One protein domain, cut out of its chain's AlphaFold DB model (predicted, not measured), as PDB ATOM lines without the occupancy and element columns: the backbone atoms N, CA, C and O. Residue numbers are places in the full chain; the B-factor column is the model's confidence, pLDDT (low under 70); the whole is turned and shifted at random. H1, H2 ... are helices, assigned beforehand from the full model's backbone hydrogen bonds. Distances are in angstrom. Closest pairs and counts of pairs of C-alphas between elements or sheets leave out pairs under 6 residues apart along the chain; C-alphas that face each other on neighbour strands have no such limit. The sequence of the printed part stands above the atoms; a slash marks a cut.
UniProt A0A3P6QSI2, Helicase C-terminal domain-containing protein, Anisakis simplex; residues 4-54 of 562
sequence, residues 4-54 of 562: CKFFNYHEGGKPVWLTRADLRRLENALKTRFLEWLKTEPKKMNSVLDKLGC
ATOM      1  N   CYS A   4     200.893 121.578 151.602       69.69
ATOM      2  CA  CYS A   4     202.024 120.986 152.314       69.69
ATOM      3  C   CYS A   4     202.019 121.364 153.801       69.69
ATOM      4  O   CYS A   4     202.083 120.489 154.654       69.69
ATOM      5  N   LYS A   5     201.814 122.645 154.129       74.06
ATOM      6  CA  LYS A   5     201.709 123.115 155.520       74.06
ATOM      7  C   LYS A   5     200.450 122.603 156.224       74.06
ATOM      8  O   LYS A   5     200.499 122.327 157.412       74.06
ATOM      9  N   PHE A   6     199.333 122.451 155.509       79.81
ATOM     10  CA  PHE A   6     198.084 121.935 156.093       79.81
ATOM     11  C   PHE A   6     198.187 120.463 156.524       79.81
ATOM     12  O   PHE A   6     197.542 120.054 157.486       79.81
ATOM     13  N   PHE A   7     198.996 119.670 155.818       82.50
ATOM     14  CA  PHE A   7     199.238 118.262 156.136       82.50
ATOM     15  C   PHE A   7     200.593 118.014 156.819       82.50
ATOM     16  O   PHE A   7     201.031 116.867 156.871       82.50
ATOM     17  N   ASN A   8     201.247 119.060 157.344       77.12
ATOM     18  CA  ASN A   8     202.567 118.994 157.991       77.12
ATOM     19  C   ASN A   8     203.643 118.286 157.142       77.12
ATOM     20  O   ASN A   8     204.506 117.579 157.661       77.12
ATOM     21  N   TYR A   9     203.585 118.455 155.822       75.56
ATOM     22  CA  TYR A   9     204.607 117.974 154.906       75.56
ATOM     23  C   TYR A   9     205.750 118.988 154.804       75.56
ATOM     24  O   TYR A   9     205.527 120.167 154.512       75.56
ATOM     25  N   HIS A  10     206.971 118.496 155.001       76.19
ATOM     26  CA  HIS A  10     208.215 119.245 154.844       76.19
ATOM     27  C   HIS A  10     208.995 118.701 153.646       76.19
ATOM     28  O   HIS A  10     208.976 117.499 153.376       76.19
ATOM     29  N   GLU A  11     209.672 119.589 152.925       63.38
ATOM     30  CA  GLU A  11     210.489 119.237 151.762       63.38
ATOM     31  C   GLU A  11     211.631 118.299 152.202       63.38
ATOM     32  O   GLU A  11     212.350 118.598 153.153       63.38
ATOM     33  N   GLY A  12     211.729 117.112 151.589       67.81
ATOM     34  CA  GLY A  12     212.635 116.030 152.022       67.81
ATOM     35  C   GLY A  12     212.071 115.073 153.090       67.81
ATOM     36  O   GLY A  12     212.737 114.109 153.464       67.81
ATOM     37  N   GLY A  13     210.843 115.295 153.573       69.62
ATOM     38  CA  GLY A  13     210.153 114.407 154.514       69.62
ATOM     39  C   GLY A  13     209.536 113.159 153.867       69.62
ATOM     40  O   GLY A  13     209.393 113.064 152.645       69.62
ATOM     41  N   LYS A  14     209.116 112.190 154.700       66.62
ATOM     42  CA  LYS A  14     208.397 110.987 154.236       66.62
ATOM     43  C   LYS A  14     207.135 111.382 153.443       66.62
ATOM     44  O   LYS A  14     206.428 112.301 153.863       66.62
ATOM     45  N   PRO A  15     206.817 110.689 152.332       67.06
ATOM     46  CA  PRO A  15     205.631 110.988 151.538       67.06
ATOM     47  C   PRO A  15     204.358 110.804 152.376       67.06
ATOM     48  O   PRO A  15     204.155 109.761 153.000       67.06
ATOM     49  N   VAL A  16     203.505 111.830 152.393       74.50
ATOM     50  CA  VAL A  16     202.222 111.815 153.107       74.50
ATOM     51  C   VAL A  16     201.143 111.268 152.176       74.50
ATOM     52  O   VAL A  16     200.830 111.861 151.145       74.50
ATOM     53  N   TRP A  17     200.558 110.132 152.551       70.50
ATOM     54  CA  TRP A  17     199.462 109.511 151.813       70.50
ATOM     55  C   TRP A  17     198.137 110.160 152.205       70.50
ATOM     56  O   TRP A  17     197.703 110.055 153.350       70.50
ATOM     57  N   LEU A  18     197.487 110.833 151.256       77.00
ATOM     58  CA  LEU A  18     196.209 111.505 151.489       77.00
ATOM     59  C   LEU A  18     195.047 110.604 151.084       77.00
ATOM     60  O   LEU A  18     194.949 110.164 149.936       77.00
ATOM     61  N   THR A  19     194.121 110.376 152.009       71.06
ATOM     62  CA  THR A  19     192.858 109.710 151.696       71.06
ATOM     63  C   THR A  19     191.844 110.705 151.123       71.06
ATOM     64  O   THR A  19     191.974 111.928 151.229       71.06
ATOM     65  N   ARG A  20     190.747 110.193 150.552       60.62
ATOM     66  CA  ARG A  20     189.632 111.044 150.105       60.62
ATOM     67  C   ARG A  20     189.003 111.844 151.256       60.62
ATOM     68  O   ARG A  20     188.470 112.927 151.017       60.62
ATOM     69  N   ALA A  21     189.057 111.324 152.483       71.81
ATOM     70  CA  ALA A  21     188.590 112.030 153.672       71.81
ATOM     71  C   ALA A  21     189.508 113.215 154.016       71.81
ATOM     72  O   ALA A  21     189.011 114.301 154.310       71.81
ATOM     73  N   ASP A  22     190.826 113.049 153.878       77.69
ATOM     74  CA  ASP A  22     191.804 114.121 154.108       77.69
ATOM     75  C   ASP A  22     191.639 115.274 153.113       77.69
ATOM     76  O   ASP A  22     191.660 116.443 153.501       77.69
ATOM     77  N   LEU A  23     191.374 114.961 151.839       77.38
ATOM     78  CA  LEU A  23     191.083 115.977 150.821       77.38
ATOM     79  C   LEU A  23     189.805 116.767 151.137       77.38
ATOM     80  O   LEU A  23     189.794 117.991 151.011       77.38
ATOM     81  N   ARG A  24     188.745 116.095 151.609       73.75
ATOM     82  CA  ARG A  24     187.517 116.770 152.068       73.75
ATOM     83  C   ARG A  24     187.763 117.644 153.299       73.75
ATOM     84  O   ARG A  24     187.159 118.706 153.410       73.75
ATOM     85  N   ARG A  25     188.657 117.232 154.206       84.31
ATOM     86  CA  ARG A  25     189.048 118.029 155.381       84.31
ATOM     87  C   ARG A  25     189.725 119.333 154.963       84.31
ATOM     88  O   ARG A  25     189.364 120.386 155.481       84.31
ATOM     89  N   LEU A  26     190.644 119.273 153.997       83.75
ATOM     90  CA  LEU A  26     191.264 120.470 153.421       83.75
ATOM     91  C   LEU A  26     190.224 121.366 152.733       83.75
ATOM     92  O   LEU A  26     190.222 122.573 152.955       83.75
ATOM     93  N   GLU A  27     189.325 120.790 151.931       81.38
ATOM     94  CA  GLU A  27     188.270 121.547 151.245       81.38
ATOM     95  C   GLU A  27     187.369 122.298 152.237       81.38
ATOM     96  O   GLU A  27     187.126 123.494 152.076       81.38
ATOM     97  N   ASN A  28     186.913 121.620 153.292       83.38
ATOM     98  CA  ASN A  28     186.080 122.228 154.325       83.38
ATOM     99  C   ASN A  28     186.837 123.318 155.094       83.38
ATOM    100  O   ASN A  28     186.286 124.393 155.312       83.38
ATOM    101  N   ALA A  29     188.106 123.089 155.442       82.12
ATOM    102  CA  ALA A  29     188.930 124.091 156.113       82.12
ATOM    103  C   ALA A  29     189.140 125.347 155.250       82.12
ATOM    104  O   ALA A  29     189.049 126.467 155.755       82.12
ATOM    105  N   LEU A  30     189.356 125.178 153.940       84.00
ATOM    106  CA  LEU A  30     189.450 126.293 152.996       84.00
ATOM    107  C   LEU A  30     188.131 127.062 152.897       84.00
ATOM    108  O   LEU A  30     188.153 128.289 152.940       84.00
ATOM    109  N   LYS A  31     186.987 126.369 152.821       82.69
ATOM    110  CA  LYS A  31     185.661 127.012 152.818       82.69
ATOM    111  C   LYS A  31     185.434 127.837 154.078       82.69
ATOM    112  O   LYS A  31     185.062 129.000 153.971       82.69
ATOM    113  N   THR A  32     185.708 127.272 155.254       86.44
ATOM    114  CA  THR A  32     185.582 127.996 156.525       86.44
ATOM    115  C   THR A  32     186.478 129.230 156.543       86.44
ATOM    116  O   THR A  32     186.015 130.314 156.888       86.44
ATOM    117  N   ARG A  33     187.731 129.103 156.087       83.06
ATOM    118  CA  ARG A  33     188.673 130.227 156.047       83.06
ATOM    119  C   ARG A  33     188.257 131.311 155.054       83.06
ATOM    120  O   ARG A  33     188.417 132.490 155.342       83.06
ATOM    121  N   PHE A  34     187.698 130.933 153.907       82.88
ATOM    122  CA  PHE A  34     187.153 131.888 152.943       82.88
ATOM    123  C   PHE A  34     185.914 132.602 153.479       82.88
ATOM    124  O   PHE A  34     185.804 133.813 153.311       82.88
ATOM    125  N   LEU A  35     185.016 131.897 154.172       84.06
ATOM    126  CA  LEU A  35     183.864 132.517 154.833       84.06
ATOM    127  C   LEU A  35     184.290 133.484 155.943       84.06
ATOM    128  O   LEU A  35     183.659 134.522 156.124       84.06
ATOM    129  N   GLU A  36     185.363 133.164 156.662       85.69
ATOM    130  CA  GLU A  36     185.965 134.056 157.650       85.69
ATOM    131  C   GLU A  36     186.546 135.307 156.978       85.69
ATOM    132  O   GLU A  36     186.159 136.414 157.337       85.69
ATOM    133  N   TRP A  37     187.372 135.155 155.936       86.69
ATOM    134  CA  TRP A  37     187.943 136.283 155.186       86.69
ATOM    135  C   TRP A  37     186.894 137.167 154.517       86.69
ATOM    136  O   TRP A  37     187.082 138.377 154.449       86.69
ATOM    137  N   LEU A  38     185.776 136.592 154.071       82.81
ATOM    138  CA  LEU A  38     184.652 137.358 153.537       82.81
ATOM    139  C   LEU A  38     184.041 138.290 154.600       82.81
ATOM    140  O   LEU A  38     183.569 139.370 154.262       82.81
ATOM    141  N   LYS A  39     184.057 137.878 155.875       83.56
ATOM    142  CA  LYS A  39     183.490 138.642 156.996       83.56
ATOM    143  C   LYS A  39     184.484 139.620 157.620       83.56
ATOM    144  O   LYS A  39     184.077 140.705 158.019       83.56
ATOM    145  N   THR A  40     185.754 139.239 157.745       86.00
ATOM    146  CA  THR A  40     186.740 139.977 158.556       86.00
ATOM    147  C   THR A  40     187.817 140.685 157.737       86.00
ATOM    148  O   THR A  40     188.353 141.693 158.190       86.00
ATOM    149  N   GLU A  41     188.149 140.206 156.534       84.81
ATOM    150  CA  GLU A  41     189.323 140.664 155.775       84.81
ATOM    151  C   GLU A  41     189.052 140.744 154.252       84.81
ATOM    152  O   GLU A  41     189.670 140.019 153.459       84.81
ATOM    153  N   PRO A  42     188.188 141.673 153.794       78.69
ATOM    154  CA  PRO A  42     187.764 141.761 152.391       78.69
ATOM    155  C   PRO A  42     188.929 142.007 151.417       78.69
ATOM    156  O   PRO A  42     188.915 141.513 150.293       78.69
ATOM    157  N   LYS A  43     189.999 142.688 151.854       82.25
ATOM    158  CA  LYS A  43     191.211 142.906 151.041       82.25
ATOM    159  C   LYS A  43     191.927 141.598 150.672       82.25
ATOM    160  O   LYS A  43     192.412 141.468 149.550       82.25
ATOM    161  N   LYS A  44     191.980 140.613 151.581       79.81
ATOM    162  CA  LYS A  44     192.590 139.302 151.290       79.81
ATOM    163  C   LYS A  44     191.713 138.486 150.347       79.81
ATOM    164  O   LYS A  44     192.248 137.837 149.453       79.81
ATOM    165  N   MET A  45     190.390 138.558 150.511       81.44
ATOM    166  CA  MET A  45     189.452 137.918 149.589       81.44
ATOM    167  C   MET A  45     189.575 138.499 148.176       81.44
ATOM    168  O   MET A  45     189.695 137.735 147.227       81.44
ATOM    169  N   ASN A  46     189.646 139.826 148.034       78.56
ATOM    170  CA  ASN A  46     189.814 140.468 146.728       78.56
ATOM    171  C   ASN A  46     191.118 140.047 146.042       78.56
ATOM    172  O   ASN A  46     191.086 139.674 144.881       78.56
ATOM    173  N   SER A  47     192.238 139.948 146.768       80.69
ATOM    174  CA  SER A  47     193.489 139.421 146.195       80.69
ATOM    175  C   SER A  47     193.371 137.965 145.711       80.69
ATOM    176  O   SER A  47     193.990 137.578 144.718       80.69
ATOM    177  N   VAL A  48     192.582 137.136 146.403       76.25
ATOM    178  CA  VAL A  48     192.293 135.762 145.966       76.25
ATOM    179  C   VAL A  48     191.400 135.767 144.727       76.25
ATOM    180  O   VAL A  48     191.667 135.007 143.801       76.25
ATOM    181  N   LEU A  49     190.380 136.625 144.690       75.88
ATOM    182  CA  LEU A  49     189.491 136.785 143.541       75.88
ATOM    183  C   LEU A  49     190.240 137.316 142.317       75.88
ATOM    184  O   LEU A  49     190.045 136.767 141.242       75.88
ATOM    185  N   ASP A  50     191.166 138.260 142.473       77.88
ATOM    186  CA  ASP A  50     192.021 138.758 141.388       77.88
ATOM    187  C   ASP A  50     192.919 137.642 140.833       77.88
ATOM    188  O   ASP A  50     193.050 137.463 139.622       77.88
ATOM    189  N   LYS A  51     193.485 136.806 141.716       70.81
ATOM    190  CA  LYS A  51     194.257 135.615 141.317       70.81
ATOM    191  C   LYS A  51     193.404 134.513 140.691       70.81
ATOM    192  O   LYS A  51     193.932 133.720 139.919       70.81
ATOM    193  N   LEU A  52     192.121 134.410 141.025       64.44
ATOM    194  CA  LEU A  52     191.192 133.453 140.412       64.44
ATOM    195  C   LEU A  52     190.539 134.007 139.139       64.44
ATOM    196  O   LEU A  52     190.116 133.220 138.298       64.44
ATOM    197  N   GLY A  53     190.491 135.331 138.995       60.03
ATOM    198  CA  GLY A  53     189.960 136.066 137.852       60.03
ATOM    199  C   GLY A  53     190.947 136.223 136.697       60.03
ATOM    200  O   GLY A  53     190.582 136.776 135.662       60.03
ATOM    201  N   CYS A  54     192.183 135.726 136.829       63.25
ATOM    202  CA  CYS A  54     193.097 135.631 135.694       63.25
ATOM    203  C   CYS A  54     192.515 134.725 134.597       63.25
ATOM    204  O   CYS A  54     191.725 133.818 134.864       63.25
TER     205      CYS A  54
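This is residues 4 to 54 of the 562 residues of the protein "Helicase C-terminal domain-containing protein" of Anisakis simplex (UniProt A0A3P6QSI2). A long loop leads into one long helix, H1, and a shorter helix, H2, turns back from the far end of H1, so that the two helices make an uneven V. The loop, residues 4 to 19, doubles back on itself at the other end of H1, and its residues 9 to 15 stick out. The printed part has 51 residues, with two named helices in the order H1, H2, no named strand, and the class all helix. It is loose, with a radius of gyration of the C-alphas of 14.1 A, and elongated, spanning 37 by 22 by 20 A.

Start at residue 4 and pass the stretch to residue 19, which has no named element, to reach H1, residues 20 to 40. One residue, Glu 41, is the tight link to H2, residues 42 to 52. H1 touches H2 with residues 34 to 38 alone; look at the C-alphas of Trp 37 and Met 45, the closest of the two helices, 6.0 A apart. Their lines stand at a steep tilt of 50 degrees, and they run opposite ways. In H1 and H2 every backbone O i to N i+4 pair is within hydrogen-bond range.

Find C-alpha 4 at (202.024, 120.986, 152.314), where the printed part begins. Then find C-alpha 20 at (189.632, 111.044, 150.105); from there H1 runs 30.3 A to C-alpha 40. H2 runs 15.0 A from C-alpha 42 to C-alpha 52 at (191.192, 133.453, 140.412).

The two C-alphas farthest apart are those of Lys 14 and Lys 39, at 37.3 A. Residues 49 to 54, of which 49 to 52 belong to H2, stand free, as do residues 9 to 15. The printed part has no cut. Its mean pLDDT is 76.9; look for values under 70 at residue 4, residues 11 to 15, residue 20 and residues 52 to 54.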